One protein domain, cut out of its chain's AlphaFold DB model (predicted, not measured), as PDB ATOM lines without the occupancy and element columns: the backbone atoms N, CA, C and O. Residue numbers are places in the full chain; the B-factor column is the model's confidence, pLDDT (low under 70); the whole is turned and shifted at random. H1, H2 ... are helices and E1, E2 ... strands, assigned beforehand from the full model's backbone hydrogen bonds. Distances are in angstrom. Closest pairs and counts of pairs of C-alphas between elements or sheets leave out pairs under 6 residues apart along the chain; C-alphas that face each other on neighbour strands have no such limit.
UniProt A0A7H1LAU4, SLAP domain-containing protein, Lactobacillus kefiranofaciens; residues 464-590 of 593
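This is residues 464 to 590 of the 593 residues of the protein "SLAP domain-containing protein" of Lactobacillus kefiranofaciens (UniProt A0A7H1LAU4). A strongly twisted six-stranded sheet curls round helix H2, which fills its hollow face; H3 packs on that same face, while H5 packs on H2 without being on the sheet and H4 packs on H2 and only grazes the sheet. The short hairpin E2 and E3 covers part of the sheet's other face, a sandwich of two sheets only partly face to face, and H1 sits beside H4. The 127 printed residues hold five named helices and eight strands, in the order H1 H2 H3 E1 E2 E3 E4 E5 E6 E7 H4 H5 E8, a mixed class of helices and strands. The large sheet is mixed, in the order E7 E6 E5 E4 E1 E8. The whole is compact, with a radius of gyration of the C-alphas of 13.3 A and spans of 36 by 33 by 30 A.

E4, residues 530 to 534, E5, 537 to 543, E6, 548 to 554, and E7, 561 to 564, form a meander, each strand the antiparallel neighbour of the one before. N 531 and O 539 are 2.8 A apart between E4 and E5, N 540 and O 551 3.0 A between E5 and E6, and N 552 and O 561 2.8 A between E6 and E7. E1, residues 507 to 512, is antiparallel to E4, with N 532 and O 510 2.9 A apart, and parallel to E8, residues 585 to 589, with N 509 and O 586 2.9 A apart. H2, residues 472 to 484, and H3, residues 493 to 504, are on the same face, two layers of helices and sheet; H3 has a height over the sheet of 9.5 A. With residues 480 to 484 alone H2 touches H3 at a steep tilt of 54 degrees, opposite ways; the closest C-alphas, of Asp 484 and Gln 496, are 4.9 A apart. H2, the hub, also touches H4, residues 565 to 572, at Tyr 482 and Met 568, closest C-alphas 5.9 A, and H5, residues 575 to 582, at Lys 473 and Ala 582, 5.0 A. H1, residues 464 to 468, touches H4, the closest C-alphas being those of Ala 467 and Tyr 566, 5.0 A. The hairpin E2, residues 514 to 517, and E3, residues 520 to 523, is antiparallel, with N 515 and O 522 2.9 A apart. In the five helices every O i to N i+4 pair is within hydrogen-bond range.

H1 begins at C-alpha 464, (206.945, 231.609, 205.102). From first to last C-alpha H2 measures 18.3 A, H3 16.6 A, E1 16.4 A, E5 20.9 A and E6 19.5 A. E8 ends at C-alpha 589, (198.491, 210.761, 222.820).

The C-alphas farthest apart, of Asp 519 and Lys 576, are 37.1 A apart. The printed part has no cut and no long link. Mean pLDDT of the printed part is 72.5, and 48 residues are under 70, among them 485 to 494 and 512 to 527.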
ATOM      1  N   LYS A 464     207.885 232.718 205.318       82.19
ATOM      2  CA  LYS A 464     206.945 231.609 205.102       82.19
ATOM      3  C   LYS A 464     207.659 230.257 205.014       82.19
ATOM      4  O   LYS A 464     207.288 229.335 205.727       82.19
ATOM      5  N   GLU A 465     208.752 230.148 204.260       84.38
ATOM      6  CA  GLU A 465     209.556 228.912 204.200       84.38
ATOM      7  C   GLU A 465     210.299 228.594 205.507       84.38
ATOM      8  O   GLU A 465     210.589 227.428 205.793       84.38
ATOM      9  N   LYS A 466     210.644 229.615 206.303       84.75
ATOM     10  CA  LYS A 466     211.192 229.435 207.658       84.75
ATOM     11  C   LYS A 466     210.121 228.931 208.622       84.75
ATOM     12  O   LYS A 466     210.404 228.011 209.383       84.75
ATOM     13  N   ALA A 467     208.916 229.494 208.558       85.44
ATOM     14  CA  ALA A 467     207.779 229.081 209.372       85.44
ATOM     15  C   ALA A 467     207.318 227.662 209.024       85.44
ATOM     16  O   ALA A 467     207.253 226.823 209.917       85.44
ATOM     17  N   ALA A 468     207.147 227.337 207.739       85.75
ATOM     18  CA  ALA A 468     206.807 225.992 207.267       85.75
ATOM     19  C   ALA A 468     207.836 224.921 207.692       85.75
ATOM     20  O   ALA A 468     207.478 223.769 207.919       85.75
ATOM     21  N   ALA A 469     209.110 225.297 207.858       89.12
ATOM     22  CA  ALA A 469     210.166 224.401 208.334       89.12
ATOM     23  C   ALA A 469     210.170 224.160 209.861       89.12
ATOM     24  O   ALA A 469     210.985 223.369 210.341       89.12
ATOM     25  N   LEU A 470     209.304 224.821 210.642       89.69
ATOM     26  CA  LEU A 470     209.192 224.580 212.085       89.69
ATOM     27  C   LEU A 470     208.505 223.235 212.359       89.69
ATOM     28  O   LEU A 470     207.384 222.993 211.897       89.69
ATOM     29  N   SER A 471     209.143 222.402 213.184       92.81
ATOM     30  CA  SER A 471     208.512 221.209 213.764       92.81
ATOM     31  C   SER A 471     207.322 221.582 214.654       92.81
ATOM     32  O   SER A 471     207.262 222.690 215.186       92.81
ATOM     33  N   THR A 472     206.406 220.645 214.900       89.56
ATOM     34  CA  THR A 472     205.218 220.851 215.749       89.56
ATOM     35  C   THR A 472     205.549 221.452 217.122       89.56
ATOM     36  O   THR A 472     204.900 222.403 217.544       89.56
ATOM     37  N   LYS A 473     206.606 220.981 217.805       91.00
ATOM     38  CA  LYS A 473     207.030 221.558 219.099       91.00
ATOM     39  C   LYS A 473     207.536 222.998 218.968       91.00
ATOM     40  O   LYS A 473     207.306 223.800 219.863       91.00
ATOM     41  N   GLN A 474     208.209 223.335 217.866       95.50
ATOM     42  CA  GLN A 474     208.639 224.709 217.590       95.50
ATOM     43  C   GLN A 474     207.464 225.609 217.198       95.50
ATOM     44  O   GLN A 474     207.452 226.762 217.605       95.50
ATOM     45  N   LEU A 475     206.470 225.096 216.468       93.81
ATOM     46  CA  LEU A 475     205.240 225.823 216.152       93.81
ATOM     47  C   LEU A 475     204.446 226.145 217.425       93.81
ATOM     48  O   LEU A 475     204.044 227.287 217.627       93.81
ATOM     49  N   ILE A 476     204.275 225.169 218.320       93.44
ATOM     50  CA  ILE A 476     203.587 225.378 219.600       93.44
ATOM     51  C   ILE A 476     204.375 226.339 220.495       93.44
ATOM     52  O   ILE A 476     203.806 227.285 221.027       93.44
ATOM     53  N   ALA A 477     205.693 226.158 220.612       93.19
ATOM     54  CA  ALA A 477     206.544 227.081 221.356       93.19
ATOM     55  C   ALA A 477     206.481 228.513 220.801       93.19
ATOM     56  O   ALA A 477     206.411 229.464 221.572       93.19
ATOM     57  N   LEU A 478     206.479 228.667 219.475       93.62
ATOM     58  CA  LEU A 478     206.278 229.950 218.811       93.62
ATOM     59  C   LEU A 478     204.918 230.559 219.173       93.62
ATOM     60  O   LEU A 478     204.862 231.741 219.488       93.62
ATOM     61  N   SER A 479     203.860 229.751 219.162       92.56
ATOM     62  CA  SER A 479     202.492 230.181 219.472       92.56
ATOM     63  C   SER A 479     202.353 230.641 220.928       92.56
ATOM     64  O   SER A 479     201.763 231.683 221.179       92.56
ATOM     65  N   LEU A 480     202.970 229.931 221.879       90.62
ATOM     66  CA  LEU A 480     203.008 230.344 223.287       90.62
ATOM     67  C   LEU A 480     203.783 231.652 223.492       90.62
ATOM     68  O   LEU A 480     203.294 232.532 224.186       90.62
ATOM     69  N   ILE A 481     204.961 231.807 222.868       88.81
ATOM     70  CA  ILE A 481     205.728 233.068 222.944       88.81
ATOM     71  C   ILE A 481     204.965 234.212 222.262       88.81
ATOM     72  O   ILE A 481     205.120 235.359 222.653       88.81
ATOM     73  N   TYR A 482     204.181 233.922 221.221       84.56
ATOM     74  CA  TYR A 482     203.345 234.911 220.543       84.56
ATOM     75  C   TYR A 482     202.180 235.371 221.429       84.56
ATOM     76  O   TYR A 482     201.947 236.571 221.519       84.56
ATOM     77  N   ALA A 483     201.514 234.444 222.125       79.62
ATOM     78  CA  ALA A 483     200.422 234.756 223.045       79.62
ATOM     79  C   ALA A 483     200.899 235.514 224.305       79.62
ATOM     80  O   ALA A 483     200.293 236.517 224.659       79.62
ATOM     81  N   ASP A 484     202.031 235.112 224.902       77.25
ATOM     82  CA  ASP A 484     202.751 235.838 225.978       77.25
ATOM     83  C   ASP A 484     203.113 237.281 225.592       77.25
ATOM     84  O   ASP A 484     203.099 238.189 226.417       77.25
ATOM     85  N   ARG A 485     203.436 237.518 224.316       60.84
ATOM     86  CA  ARG A 485     203.860 238.839 223.833       60.84
ATOM     87  C   ARG A 485     202.734 239.808 223.504       60.84
ATOM     88  O   ARG A 485     203.043 240.922 223.075       60.84
ATOM     89  N   ASN A 486     201.482 239.374 223.547       52.41
ATOM     90  CA  ASN A 486     200.435 240.068 222.817       52.41
ATOM     91  C   ASN A 486     199.866 241.249 223.618       52.41
ATOM     92  O   ASN A 486     198.951 241.085 224.415       52.41
ATOM     93  N   ASP A 487     200.357 242.459 223.333       45.34
ATOM     94  CA  ASP A 487     199.732 243.715 223.781       45.34
ATOM     95  C   ASP A 487     198.328 243.942 223.144       45.34
ATOM     96  O   ASP A 487     197.629 244.889 223.506       45.34
ATOM     97  N   ASP A 488     197.897 243.104 222.182       40.31
ATOM     98  CA  ASP A 488     196.538 243.107 221.611       40.31
ATOM     99  C   ASP A 488     195.557 242.350 222.526       40.31
ATOM    100  O   ASP A 488     195.757 241.184 222.869       40.31
ATOM    101  N   SER A 489     194.450 243.013 222.859       45.44
ATOM    102  CA  SER A 489     193.480 242.716 223.928       45.44
ATOM    103  C   SER A 489     192.642 241.435 223.771       45.44
ATOM    104  O   SER A 489     191.595 241.300 224.407       45.44
ATOM    105  N   LYS A 490     193.059 240.513 222.900       50.38
ATOM    106  CA  LYS A 490     192.270 239.359 222.439       50.38
ATOM    107  C   LYS A 490     192.738 238.011 222.970       50.38
ATOM    108  O   LYS A 490     191.962 237.074 222.891       50.38
ATOM    109  N   LEU A 491     193.975 237.906 223.452       60.47
ATOM    110  CA  LEU A 491     194.471 236.720 224.152       60.47
ATOM    111  C   LEU A 491     194.628 237.105 225.620       60.47
ATOM    112  O   LEU A 491     195.342 238.057 225.932       60.47
ATOM    113  N   ASP A 492     193.896 236.429 226.499       56.47
ATOM    114  CA  ASP A 492     193.800 236.817 227.905       56.47
ATOM    115  C   ASP A 492     194.986 236.320 228.765       56.47
ATOM    116  O   ASP A 492     195.963 235.729 228.291       56.47
ATOM    117  N   SER A 493     194.903 236.559 230.076       55.50
ATOM    118  CA  SER A 493     195.940 236.164 231.031       55.50
ATOM    119  C   SER A 493     196.108 234.647 231.207       55.50
ATOM    120  O   SER A 493     197.109 234.230 231.796       55.50
ATOM    121  N   ASN A 494     195.212 233.798 230.687       61.84
ATOM    122  CA  ASN A 494     195.373 232.340 230.740       61.84
ATOM    123  C   ASN A 494     196.582 231.912 229.897       61.84
ATOM    124  O   ASN A 494     197.374 231.069 230.325       61.84
ATOM    125  N   TRP A 495     196.800 232.559 228.749       74.50
ATOM    126  CA  TRP A 495     197.946 232.291 227.880       74.50
ATOM    127  C   TRP A 495     199.283 232.704 228.500       74.50
ATOM    128  O   TRP A 495     200.259 231.961 228.372       74.50
ATOM    129  N   GLN A 496     199.311 233.821 229.234       71.44
ATOM    130  CA  GLN A 496     200.467 234.228 230.040       71.44
ATOM    131  C   GLN A 496     200.809 233.155 231.084       71.44
ATOM    132  O   GLN A 496     201.949 232.696 231.154       71.44
ATOM    133  N   ASN A 497     199.810 232.688 231.841       67.06
ATOM    134  CA  ASN A 497     199.995 231.656 232.866       67.06
ATOM    135  C   ASN A 497     200.523 230.336 232.271       67.06
ATOM    136  O   ASN A 497     201.413 229.707 232.849       67.06
ATOM    137  N   ILE A 498     200.020 229.925 231.101       70.12
ATOM    138  CA  ILE A 498     200.488 228.722 230.392       70.12
ATOM    139  C   ILE A 498     201.926 228.909 229.897       70.12
ATOM    140  O   ILE A 498     202.758 228.017 230.079       70.12
ATOM    141  N   TYR A 499     202.252 230.062 229.308       79.81
ATOM    142  CA  TYR A 499     203.626 230.365 228.914       79.81
ATOM    143  C   TYR A 499     204.569 230.345 230.120       79.81
ATOM    144  O   TYR A 499     205.636 229.739 230.029       79.81
ATOM    145  N   ASP A 500     204.182 230.914 231.261       72.50
ATOM    146  CA  ASP A 500     204.977 230.889 232.490       72.50
ATOM    147  C   ASP A 500     205.139 229.465 233.048       72.50
ATOM    148  O   ASP A 500     206.234 229.075 233.467       72.50
ATOM    149  N   ALA A 501     204.101 228.629 232.987       63.88
ATOM    150  CA  ALA A 501     204.197 227.228 233.389       63.88
ATOM    151  C   ALA A 501     205.197 226.443 232.516       63.88
ATOM    152  O   ALA A 501     206.050 225.720 233.048       63.88
ATOM    153  N   VAL A 502     205.136 226.629 231.191       72.69
ATOM    154  CA  VAL A 502     206.014 225.986 230.194       72.69
ATOM    155  C   VAL A 502     207.430 226.576 230.204       72.69
ATOM    156  O   VAL A 502     208.412 225.862 229.997       72.69
ATOM    157  N   SER A 503     207.581 227.878 230.442       75.19
ATOM    158  CA  SER A 503     208.881 228.552 230.456       75.19
ATOM    159  C   SER A 503     209.696 228.182 231.691       75.19
ATOM    160  O   SER A 503     210.928 228.160 231.610       75.19
ATOM    161  N   ASN A 504     209.041 227.769 232.779       64.56
ATOM    162  CA  ASN A 504     209.689 227.299 234.000       64.56
ATOM    163  C   ASN A 504     209.893 225.771 234.036       64.56
ATOM    164  O   ASN A 504     210.982 225.329 234.400       64.56
ATOM    165  N   ASN A 505     208.945 224.956 233.558       62.66
ATOM    166  CA  ASN A 505     208.949 223.494 233.756       62.66
ATOM    167  C   ASN A 505     208.971 222.691 232.444       62.66
ATOM    168  O   ASN A 505     208.600 223.197 231.391       62.66
ATOM    169  N   ASN A 506     209.341 221.406 232.510       65.94
ATOM    170  CA  ASN A 506     208.965 220.466 231.450       65.94
ATOM    171  C   ASN A 506     207.443 220.272 231.504       65.94
ATOM    172  O   ASN A 506     206.904 219.945 232.560       65.94
ATOM    173  N   TYR A 507     206.766 220.487 230.381       65.56
ATOM    174  CA  TYR A 507     205.314 220.610 230.313       65.56
ATOM    175  C   TYR A 507     204.738 219.586 229.339       65.56
ATOM    176  O   TYR A 507     205.200 219.467 228.202       65.56
ATOM    177  N   ASN A 508     203.737 218.835 229.792       70.88
ATOM    178  CA  ASN A 508     203.085 217.797 229.005       70.88
ATOM    179  C   ASN A 508     201.824 218.358 228.342       70.88
ATOM    180  O   ASN A 508     201.003 218.971 229.013       70.88
ATOM    181  N   ILE A 509     201.690 218.143 227.039       75.69
ATOM    182  CA  ILE A 509     200.568 218.606 226.221       75.69
ATOM    183  C   ILE A 509     199.762 217.383 225.783       75.69
ATOM    184  O   ILE A 509     200.315 216.463 225.163       75.69
ATOM    185  N   GLY A 510     198.461 217.393 226.068       65.75
ATOM    186  CA  GLY A 510     197.530 216.373 225.586       65.75
ATOM    187  C   GLY A 510     197.265 216.547 224.091       65.75
ATOM    188  O   GLY A 510     197.051 217.668 223.625       65.75
ATOM    189  N   ARG A 511     197.295 215.454 223.326       78.94
ATOM    190  CA  ARG A 511     196.894 215.419 221.914       78.94
ATOM    191  C   ARG A 511     195.574 214.683 221.759       78.94
ATOM    192  O   ARG A 511     195.463 213.525 222.161       78.94
ATOM    193  N   TYR A 512     194.623 215.352 221.117       60.84
ATOM    194  CA  TYR A 512     193.290 214.828 220.839       60.84
ATOM    195  C   TYR A 512     192.941 214.997 219.361       60.84
ATOM    196  O   TYR A 512     193.230 216.036 218.767       60.84
ATOM    197  N   ASP A 513     192.258 214.009 218.788       64.56
ATOM    198  CA  ASP A 513     191.706 214.112 217.431       64.56
ATOM    199  C   ASP A 513     190.480 215.045 217.397       64.56
ATOM    200  O   ASP A 513     190.197 215.682 216.382       64.56
ATOM    201  N   SER A 514     189.775 215.185 218.525       55.28
ATOM    202  CA  SER A 514     188.708 216.167 218.734       55.28
ATOM    203  C   SER A 514     188.629 216.591 220.202       55.28
ATOM    204  O   SER A 514     188.858 215.768 221.089       55.28
ATOM    205  N   TYR A 515     188.315 217.859 220.473       50.91
ATOM    206  CA  TYR A 515     188.165 218.394 221.831       50.91
ATOM    207  C   TYR A 515     187.071 219.470 221.900       50.91
ATOM    208  O   TYR A 515     186.903 220.242 220.958       50.91
ATOM    209  N   THR A 516     186.345 219.554 223.019       51.69
ATOM    210  CA  THR A 516     185.277 220.548 223.226       51.69
ATOM    211  C   THR A 516     185.740 221.683 224.138       51.69
ATOM    212  O   THR A 516     185.975 221.483 225.331       51.69
ATOM    213  N   PHE A 517     185.837 222.887 223.574       51.22
ATOM    214  CA  PHE A 517     186.123 224.135 224.279       51.22
ATOM    215  C   PHE A 517     184.806 224.889 224.483       51.22
ATOM    216  O   PHE A 517     184.175 225.306 223.515       51.22
ATOM    217  N   GLY A 518     184.352 225.025 225.731       51.03
ATOM    218  CA  GLY A 518     183.047 225.626 226.023       51.03
ATOM    219  C   GLY A 518     181.902 224.814 225.402       51.03
ATOM    220  O   GLY A 518     181.657 223.679 225.808       51.03
ATOM    221  N   ASP A 519     181.208 225.397 224.425       40.72
ATOM    222  CA  ASP A 519     180.172 224.755 223.602       40.72
ATOM    223  C   ASP A 519     180.628 224.422 222.163       40.72
ATOM    224  O   ASP A 519     179.855 223.845 221.394       40.72
ATOM    225  N   ALA A 520     181.888 224.695 221.806       40.62
ATOM    226  CA  ALA A 520     182.462 224.408 220.494       40.62
ATOM    227  C   ALA A 520     183.320 223.127 220.503       40.62
ATOM    228  O   ALA A 520     184.406 223.081 221.085       40.62
ATOM    229  N   THR A 521     182.867 222.081 219.804       47.47
ATOM    230  CA  THR A 521     183.690 220.890 219.520       47.47
ATOM    231  C   THR A 521     184.557 221.128 218.289       47.47
ATOM    232  O   THR A 521     184.054 221.449 217.212       47.47
ATOM    233  N   VAL A 522     185.865 220.944 218.441       51.38
ATOM    234  CA  VAL A 522     186.883 221.191 217.419       51.38
ATOM    235  C   VAL A 522     187.571 219.877 217.082       51.38
ATOM    236  O   VAL A 522     188.228 219.284 217.932       51.38
ATOM    237  N   THR A 523     187.451 219.441 215.829       58.62
ATOM    238  CA  THR A 523     188.079 218.212 215.318       58.62
ATOM    239  C   THR A 523     189.270 218.565 214.433       58.62
ATOM    240  O   THR A 523     189.160 219.412 213.541       58.62
ATOM    241  N   ALA A 524     190.411 217.924 214.671       58.50
ATOM    242  CA  ALA A 524     191.605 218.094 213.858       58.50
ATOM    243  C   ALA A 524     191.425 217.450 212.470       58.50
ATOM    244  O   ALA A 524     190.699 216.471 212.301       58.50
ATOM    245  N   GLN A 525     192.082 218.010 211.451       54.62
ATOM    246  CA  GLN A 525     192.006 217.510 210.075       54.62
ATOM    247  C   GLN A 525     193.315 216.827 209.658       54.62
ATOM    248  O   GLN A 525     194.410 217.329 209.922       54.62
ATOM    249  N   GLY A 526     193.202 215.699 208.949       63.94
ATOM    250  CA  GLY A 526     194.349 214.950 208.434       63.94
ATOM    251  C   GLY A 526     195.103 214.195 209.532       63.94
ATOM    252  O   GLY A 526     194.512 213.396 210.244       63.94
ATOM    253  N   LYS A 527     196.421 214.420 209.638       61.59
ATOM    254  CA  LYS A 527     197.307 213.800 210.649       61.59
ATOM    255  C   LYS A 527     197.692 214.761 211.792       61.59
ATOM    256  O   LYS A 527     198.683 214.526 212.481       61.59
ATOM    257  N   ASN A 528     196.967 215.870 211.934       70.56
ATOM    258  CA  ASN A 528     197.188 216.871 212.978       70.56
ATOM    259  C   ASN A 528     196.343 216.561 214.223       70.56
ATOM    260  O   ASN A 528     195.414 215.765 214.158       70.56
ATOM    261  N   TYR A 529     196.648 217.231 215.337       80.44
ATOM    262  CA  TYR A 529     195.938 217.093 216.612       80.44
ATOM    263  C   TYR A 529     195.485 218.456 217.146       80.44
ATOM    264  O   TYR A 529     195.999 219.503 216.740       80.44
ATOM    265  N   ILE A 530     194.568 218.431 218.110       78.25
ATOM    266  CA  ILE A 530     194.340 219.520 219.059       78.25
ATOM    267  C   ILE A 530     195.308 219.336 220.234       78.25
ATOM    268  O   ILE A 530     195.372 218.258 220.826       78.25
ATOM    269  N   TYR A 531     196.067 220.383 220.551       83.50
ATOM    270  CA  TYR A 531     197.111 220.419 221.575       83.50
ATOM    271  C   TYR A 531     196.586 221.139 222.817       83.50
ATOM    272  O   TYR A 531     196.508 222.365 222.837       83.50
ATOM    273  N   LEU A 532     196.204 220.384 223.842       74.19
ATOM    274  CA  LEU A 532     195.635 220.918 225.076       74.19
ATOM    275  C   LEU A 532     196.727 221.213 226.111       74.19
ATOM    276  O   LEU A 532     197.590 220.367 226.357       74.19
ATOM    277  N   PHE A 533     196.644 222.384 226.742       66.56
ATOM    278  CA  PHE A 533     197.503 222.767 227.865       66.56
ATOM    279  C   PHE A 533     196.772 222.523 229.183       66.56
ATOM    280  O   PHE A 533     197.216 221.731 230.009       66.56
ATOM    281  N   GLU A 534     195.588 223.120 229.329       61.00
ATOM    282  CA  GLU A 534     194.723 222.972 230.503       61.00
ATOM    283  C   GLU A 534     193.274 222.706 230.062       61.00
ATOM    284  O   GLU A 534     192.938 222.874 228.889       61.00
ATOM    285  N   LYS A 535     192.390 222.244 230.962       55.03
ATOM    286  CA  LYS A 535     191.007 221.909 230.571       55.03
ATOM    287  C   LYS A 535     190.291 223.168 230.072       55.03
ATOM    288  O   LYS A 535     189.942 224.035 230.864       55.03
ATOM    289  N   GLY A 536     190.019 223.209 228.769       54.69
ATOM    290  CA  GLY A 536     189.427 224.366 228.111       54.69
ATOM    291  C   GLY A 536     190.423 225.372 227.529       54.69
ATOM    292  O   GLY A 536     189.947 226.376 227.025       54.69
ATOM    293  N   VAL A 537     191.740 225.120 227.524       72.38
ATOM    294  CA  VAL A 537     192.717 225.976 226.818       72.38
ATOM    295  C   VAL A 537     193.663 225.142 225.951       72.38
ATOM    296  O   VAL A 537     194.351 224.237 226.438       72.38
ATOM    297  N   GLY A 538     193.696 225.418 224.647       79.44
ATOM    298  CA  GLY A 538     194.388 224.578 223.668       79.44
ATOM    299  C   GLY A 538     194.687 225.270 222.342       79.44
ATOM    300  O   GLY A 538     194.129 226.310 222.018       79.44
ATOM    301  N   ILE A 539     195.583 224.686 221.552       88.38
ATOM    302  CA  ILE A 539     195.964 225.173 220.223       88.38
ATOM    303  C   ILE A 539     195.665 224.093 219.184       88.38
ATOM    304  O   ILE A 539     195.947 222.917 219.390       88.38
ATOM    305  N   GLY A 540     195.150 224.495 218.031       82.88
ATOM    306  CA  GLY A 540     195.061 223.661 216.830       82.88
ATOM    307  C   GLY A 540     195.631 224.413 215.633       82.88
ATOM    308  O   GLY A 540     195.761 225.635 215.669       82.88
ATOM    309  N   TYR A 541     195.980 223.711 214.558       83.56
ATOM    310  CA  TYR A 541     196.413 224.368 213.325       83.56
ATOM    311  C   TYR A 541     195.900 223.654 212.075       83.56
ATOM    312  O   TYR A 541     195.655 222.448 212.082       83.56
ATOM    313  N   GLN A 542     195.742 224.422 210.998       75.00
ATOM    314  CA  GLN A 542     195.331 223.931 209.688       75.00
ATOM    315  C   GLN A 542     196.375 224.312 208.637       75.00
ATOM    316  O   GLN A 542     196.764 225.478 208.521       75.00
ATOM    317  N   ASP A 543     196.799 223.332 207.844       78.56
ATOM    318  CA  ASP A 543     197.689 223.548 206.709       78.56
ATOM    319  C   ASP A 543     196.930 224.257 205.569       78.56
ATOM    320  O   ASP A 543     195.868 223.816 205.122       78.56
ATOM    321  N   LYS A 544     197.462 225.394 205.108       73.69
ATOM    322  CA  LYS A 544     196.915 226.248 204.038       73.69
ATOM    323  C   LYS A 544     197.941 226.376 202.910       73.69
ATOM    324  O   LYS A 544     198.431 227.461 202.595       73.69
ATOM    325  N   GLY A 545     198.321 225.236 202.332       74.50
ATOM    326  CA  GLY A 545     199.388 225.156 201.334       74.50
ATOM    327  C   GLY A 545     200.765 225.366 201.968       74.50
ATOM    328  O   GLY A 545     201.231 224.526 202.726       74.50
ATOM    329  N   SER A 546     201.423 226.490 201.669       69.31
ATOM    330  CA  SER A 546     202.782 226.808 202.144       69.31
ATOM    331  C   SER A 546     202.857 227.441 203.543       69.31
ATOM    332  O   SER A 546     203.933 227.863 203.966       69.31
ATOM    333  N   GLN A 547     201.725 227.573 204.236       78.12
ATOM    334  CA  GLN A 547     201.568 228.296 205.505       78.12
ATOM    335  C   GLN A 547     200.639 227.518 206.438       78.12
ATOM    336  O   GLN A 547     199.769 226.782 205.963       78.12
ATOM    337  N   ARG A 548     200.762 227.724 207.752       85.19
ATOM    338  CA  ARG A 548     199.845 227.137 208.743       85.19
ATOM    339  C   ARG A 548     199.066 228.223 209.459       85.19
ATOM    340  O   ARG A 548     199.657 229.160 209.992       85.19
ATOM    341  N   LEU A 549     197.743 228.085 209.474       82.25
ATOM    342  CA  LEU A 549     196.862 228.926 210.276       82.25
ATOM    343  C   LEU A 549     196.715 228.283 211.653       82.25
ATOM    344  O   LEU A 549     196.133 227.204 211.766       82.25
ATOM    345  N   VAL A 550     197.249 228.928 212.683       85.19
ATOM    346  CA  VAL A 550     197.139 228.483 214.074       85.19
ATOM    347  C   VAL A 550     195.922 229.140 214.714       85.19
ATOM    348  O   VAL A 550     195.651 230.312 214.467       85.19
ATOM    349  N   SER A 551     195.167 228.368 215.491       80.62
ATOM    350  CA  SER A 551     193.998 228.801 216.258       80.62
ATOM    351  C   SER A 551     194.237 228.533 217.744       80.62
ATOM    352  O   SER A 551     194.610 227.418 218.116       80.62
ATOM    353  N   PHE A 552     194.023 229.556 218.562       82.38
ATOM    354  CA  PHE A 552     194.091 229.544 220.019       82.38
ATOM    355  C   PHE A 552     192.665 229.412 220.549       82.38
ATOM    356  O   PHE A 552     191.809 230.207 220.181       82.38
ATOM    357  N   PHE A 553     192.398 228.393 221.355       70.25
ATOM    358  CA  PHE A 553     191.076 228.086 221.888       70.25
ATOM    359  C   PHE A 553     191.078 228.282 223.400       70.25
ATOM    360  O   PHE A 553     191.873 227.641 224.086       70.25
ATOM    361  N   ASP A 554     190.159 229.101 223.903       66.44
ATOM    362  CA  ASP A 554     189.819 229.211 225.323       66.44
ATOM    363  C   ASP A 554     188.312 228.943 225.499       66.44
ATOM    364  O   ASP A 554     187.492 229.385 224.697       66.44
ATOM    365  N   ALA A 555     187.919 228.204 226.536       54.34
ATOM    366  CA  ALA A 555     186.526 227.864 226.832       54.34
ATOM    367  C   ALA A 555     185.661 229.068 227.263       54.34
ATOM    368  O   ALA A 555     184.439 228.929 227.375       54.34
ATOM    369  N   ASN A 556     186.276 230.224 227.524       48.56
ATOM    370  CA  ASN A 556     185.613 231.491 227.823       48.56
ATOM    371  C   ASN A 556     185.479 232.398 226.581       48.56
ATOM    372  O   ASN A 556     184.659 233.323 226.592       48.56
ATOM    373  N   GLU A 557     186.241 232.135 225.513       48.31
ATOM    374  CA  GLU A 557     186.190 232.869 224.246       48.31
ATOM    375  C   GLU A 557     185.102 232.290 223.322       48.31
ATOM    376  O   GLU A 557     184.947 231.080 223.187       48.31
ATOM    377  N   SER A 558     184.321 233.156 222.665       42.38
ATOM    378  CA  SER A 558     183.256 232.717 221.743       42.38
ATOM    379  C   SER A 558     183.762 232.324 220.353       42.38
ATOM    380  O   SER A 558     183.071 231.618 219.624       42.38
ATOM    381  N   GLU A 559     184.949 232.793 219.973       50.62
ATOM    382  CA  GLU A 559     185.663 232.380 218.768       50.62
ATOM    383  C   GLU A 559     187.160 232.297 219.068       50.62
ATOM    384  O   GLU A 559     187.672 233.179 219.752       50.62
ATOM    385  N   PRO A 560     187.881 231.306 218.518       59.81
ATOM    386  CA  PRO A 560     189.315 231.195 218.726       59.81
ATOM    387  C   PRO A 560     190.073 232.298 217.983       59.81
ATOM    388  O   PRO A 560     189.869 232.500 216.776       59.81
ATOM    389  N   VAL A 561     191.014 232.952 218.664       72.94
ATOM    390  CA  VAL A 561     191.987 233.853 218.027       72.94
ATOM    391  C   VAL A 561     192.831 233.065 217.022       72.94
ATOM    392  O   VAL A 561     193.196 231.915 217.268       72.94
ATOM    393  N   ARG A 562     193.154 233.657 215.864       72.00
ATOM    394  CA  ARG A 562     193.922 232.973 214.807       72.00
ATOM    395  C   ARG A 562     195.063 233.831 214.272       72.00
ATOM    396  O   ARG A 562     194.874 235.016 214.020       72.00
ATOM    397  N   ALA A 563     196.213 233.207 214.032       75.75
ATOM    398  CA  ALA A 563     197.395 233.838 213.447       75.75
ATOM    399  C   ALA A 563     198.132 232.854 212.525       75.75
ATOM    400  O   ALA A 563     198.170 231.650 212.790       75.75
ATOM    401  N   TYR A 564     198.739 233.343 211.440       81.25
ATOM    402  CA  TYR A 564     199.595 232.493 210.610       81.25
ATOM    403  C   TYR A 564     200.972 232.291 211.248       81.25
ATOM    404  O   TYR A 564     201.551 233.211 211.828       81.25
ATOM    405  N   ASP A 565     201.543 231.100 211.075       80.69
ATOM    406  CA  ASP A 565     202.842 230.726 211.642       80.69
ATOM    407  C   ASP A 565     203.990 231.665 211.241       80.69
ATOM    408  O   ASP A 565     204.840 231.991 212.070       80.69
ATOM    409  N   TYR A 566     203.984 232.186 210.012       84.00
ATOM    410  CA  TYR A 566     204.961 233.193 209.590       84.00
ATOM    411  C   TYR A 566     204.767 234.563 210.258       84.00
ATOM    412  O   TYR A 566     205.767 235.201 210.568       84.00
ATOM    413  N   GLN A 567     203.529 234.995 210.531       82.62
ATOM    414  CA  GLN A 567     203.247 236.264 211.223       82.62
ATOM    415  C   GLN A 567     203.678 236.183 212.689       82.62
ATOM    416  O   GLN A 567     204.337 237.083 213.204       82.62
ATOM    417  N   MET A 568     203.386 235.059 213.350       86.19
ATOM    418  CA  MET A 568     203.889 234.809 214.701       86.19
ATOM    419  C   MET A 568     205.421 234.807 214.717       86.19
ATOM    420  O   MET A 568     206.029 235.406 215.602       86.19
ATOM    421  N   LEU A 569     206.068 234.177 213.726       84.12
ATOM    422  CA  LEU A 569     207.530 234.151 213.619       84.12
ATOM    423  C   LEU A 569     208.127 235.549 213.380       84.12
ATOM    424  O   LEU A 569     209.208 235.831 213.899       84.12
ATOM    425  N   GLU A 570     207.418 236.416 212.654       82.50
ATOM    426  CA  GLU A 570     207.746 237.835 212.461       82.50
ATOM    427  C   GLU A 570     207.737 238.601 213.786       82.50
ATOM    428  O   GLU A 570     208.720 239.255 214.135       82.50
ATOM    429  N   VAL A 571     206.659 238.454 214.559       77.19
ATOM    430  CA  VAL A 571     206.460 239.142 215.843       77.19
ATOM    431  C   VAL A 571     207.405 238.612 216.921       77.19
ATOM    432  O   VAL A 571     207.980 239.387 217.686       77.19
ATOM    433  N   VAL A 572     207.616 237.298 217.005       84.19
ATOM    434  CA  VAL A 572     208.502 236.688 218.011       84.19
ATOM    435  C   VAL A 572     209.979 236.919 217.677       84.19
ATOM    436  O   VAL A 572     210.777 237.139 218.592       84.19
ATOM    437  N   ASN A 573     210.351 236.874 216.390       83.25
ATOM    438  CA  ASN A 573     211.695 237.125 215.844       83.25
ATOM    439  C   ASN A 573     212.856 236.516 216.667       83.25
ATOM    440  O   ASN A 573     213.904 237.128 216.878       83.25
ATOM    441  N   SER A 574     212.661 235.312 217.222       87.06
ATOM    442  CA  SER A 574     213.632 234.716 218.145       87.06
ATOM    443  C   SER A 574     213.621 233.191 218.123       87.06
ATOM    444  O   SER A 574     213.122 232.525 219.034       87.06
ATOM    445  N   MET A 575     214.280 232.612 217.115       88.00
ATOM    446  CA  MET A 575     214.505 231.161 217.040       88.00
ATOM    447  C   MET A 575     215.201 230.590 218.285       88.00
ATOM    448  O   MET A 575     214.974 229.433 218.627       88.00
ATOM    449  N   LYS A 576     216.003 231.386 219.010       92.06
ATOM    450  CA  LYS A 576     216.604 230.964 220.287       92.06
ATOM    451  C   LYS A 576     215.541 230.741 221.371       92.06
ATOM    452  O   LYS A 576     215.592 229.702 222.025       92.06
ATOM    453  N   LYS A 577     214.581 231.664 221.545       88.62
ATOM    454  CA  LYS A 577     213.468 231.491 222.497       88.62
ATOM    455  C   LYS A 577     212.599 230.294 222.105       88.62
ATOM    456  O   LYS A 577     212.394 229.410 222.930       88.62
ATOM    457  N   ILE A 578     212.204 230.213 220.832       93.12
ATOM    458  CA  ILE A 578     211.385 229.119 220.279       93.12
ATOM    459  C   ILE A 578     212.048 227.758 220.539       93.12
ATOM    460  O   ILE A 578     211.430 226.868 221.114       93.12
ATOM    461  N   ASN A 579     213.331 227.605 220.199       93.62
ATOM    462  CA  ASN A 579     214.073 226.359 220.418       93.62
ATOM    463  C   ASN A 579     214.313 226.039 221.903       93.62
ATOM    464  O   ASN A 579     214.502 224.873 222.244       93.62
ATOM    465  N   SER A 580     214.349 227.047 222.779       91.19
ATOM    466  CA  SER A 580     214.481 226.853 224.227       91.19
ATOM    467  C   SER A 580     213.183 226.312 224.826       91.19
ATOM    468  O   SER A 580     213.209 225.317 225.546       91.19
ATOM    469  N   LEU A 581     212.049 226.926 224.482       87.88
ATOM    470  CA  LEU A 581     210.732 226.536 224.982       87.88
ATOM    471  C   LEU A 581     210.269 225.197 224.376       87.88
ATOM    472  O   LEU A 581     209.807 224.320 225.099       87.88
ATOM    473  N   ALA A 582     210.511 224.964 223.081       92.25
ATOM    474  CA  ALA A 582     210.154 223.716 222.390       92.25
ATOM    475  C   ALA A 582     210.799 222.455 222.994       92.25
ATOM    476  O   ALA A 582     210.240 221.365 222.875       92.25
ATOM    477  N   LYS A 583     211.966 222.584 223.644       92.06
ATOM    478  CA  LYS A 583     212.633 221.475 224.350       92.06
ATOM    479  C   LYS A 583     211.910 221.054 225.629       92.06
ATOM    480  O   LYS A 583     212.055 219.905 226.028       92.06
ATOM    481  N   LYS A 584     211.154 221.964 226.248       79.50
ATOM    482  CA  LYS A 584     210.389 221.712 227.475       79.50
ATOM    483  C   LYS A 584     209.062 221.004 227.205       79.50
ATOM    484  O   LYS A 584     208.483 220.432 228.121       79.50
ATOM    485  N   LEU A 585     208.595 221.011 225.955       78.12
ATOM    486  CA  LEU A 585     207.335 220.390 225.558       78.12
ATOM    487  C   LEU A 585     207.461 218.870 225.430       78.12
ATOM    488  O   LEU A 585     208.286 218.359 224.665       78.12
ATOM    489  N   VAL A 586     206.576 218.152 226.107       79.50
ATOM    490  CA  VAL A 586     206.331 216.710 225.986       79.50
ATOM    491  C   VAL A 586     204.912 216.517 225.447       79.50
ATOM    492  O   VAL A 586     204.063 217.387 225.614       79.50
ATOM    493  N   PHE A 587     204.666 215.418 224.738       70.94
ATOM    494  CA  PHE A 587     203.351 215.111 224.182       70.94
ATOM    495  C   PHE A 587     202.828 213.792 224.740       70.94
ATOM    496  O   PHE A 587     203.562 212.805 224.730       70.94
ATOM    497  N   THR A 588     201.541 213.749 225.072       60.97
ATOM    498  CA  THR A 588     200.793 212.513 225.347       60.97
ATOM    499  C   THR A 588     199.734 212.327 224.264       60.97
ATOM    500  O   THR A 588     199.079 213.295 223.893       60.97
ATOM    501  N   ASP A 589     199.616 211.125 223.695       50.81
ATOM    502  CA  ASP A 589     198.491 210.761 222.820       50.81
ATOM    503  C   ASP A 589     197.337 210.273 223.700       50.81
ATOM    504  O   ASP A 589     197.462 209.220 224.323       50.81
ATOM    505  N   GLU A 590     196.235 211.025 223.767       45.97
ATOM    506  CA  GLU A 590     195.060 210.664 224.582       45.97
ATOM    507  C   GLU A 590     193.900 210.092 223.747       45.97
ATOM    508  O   GLU A 590     192.946 209.563 224.303       45.97
TER     509      GLU A 590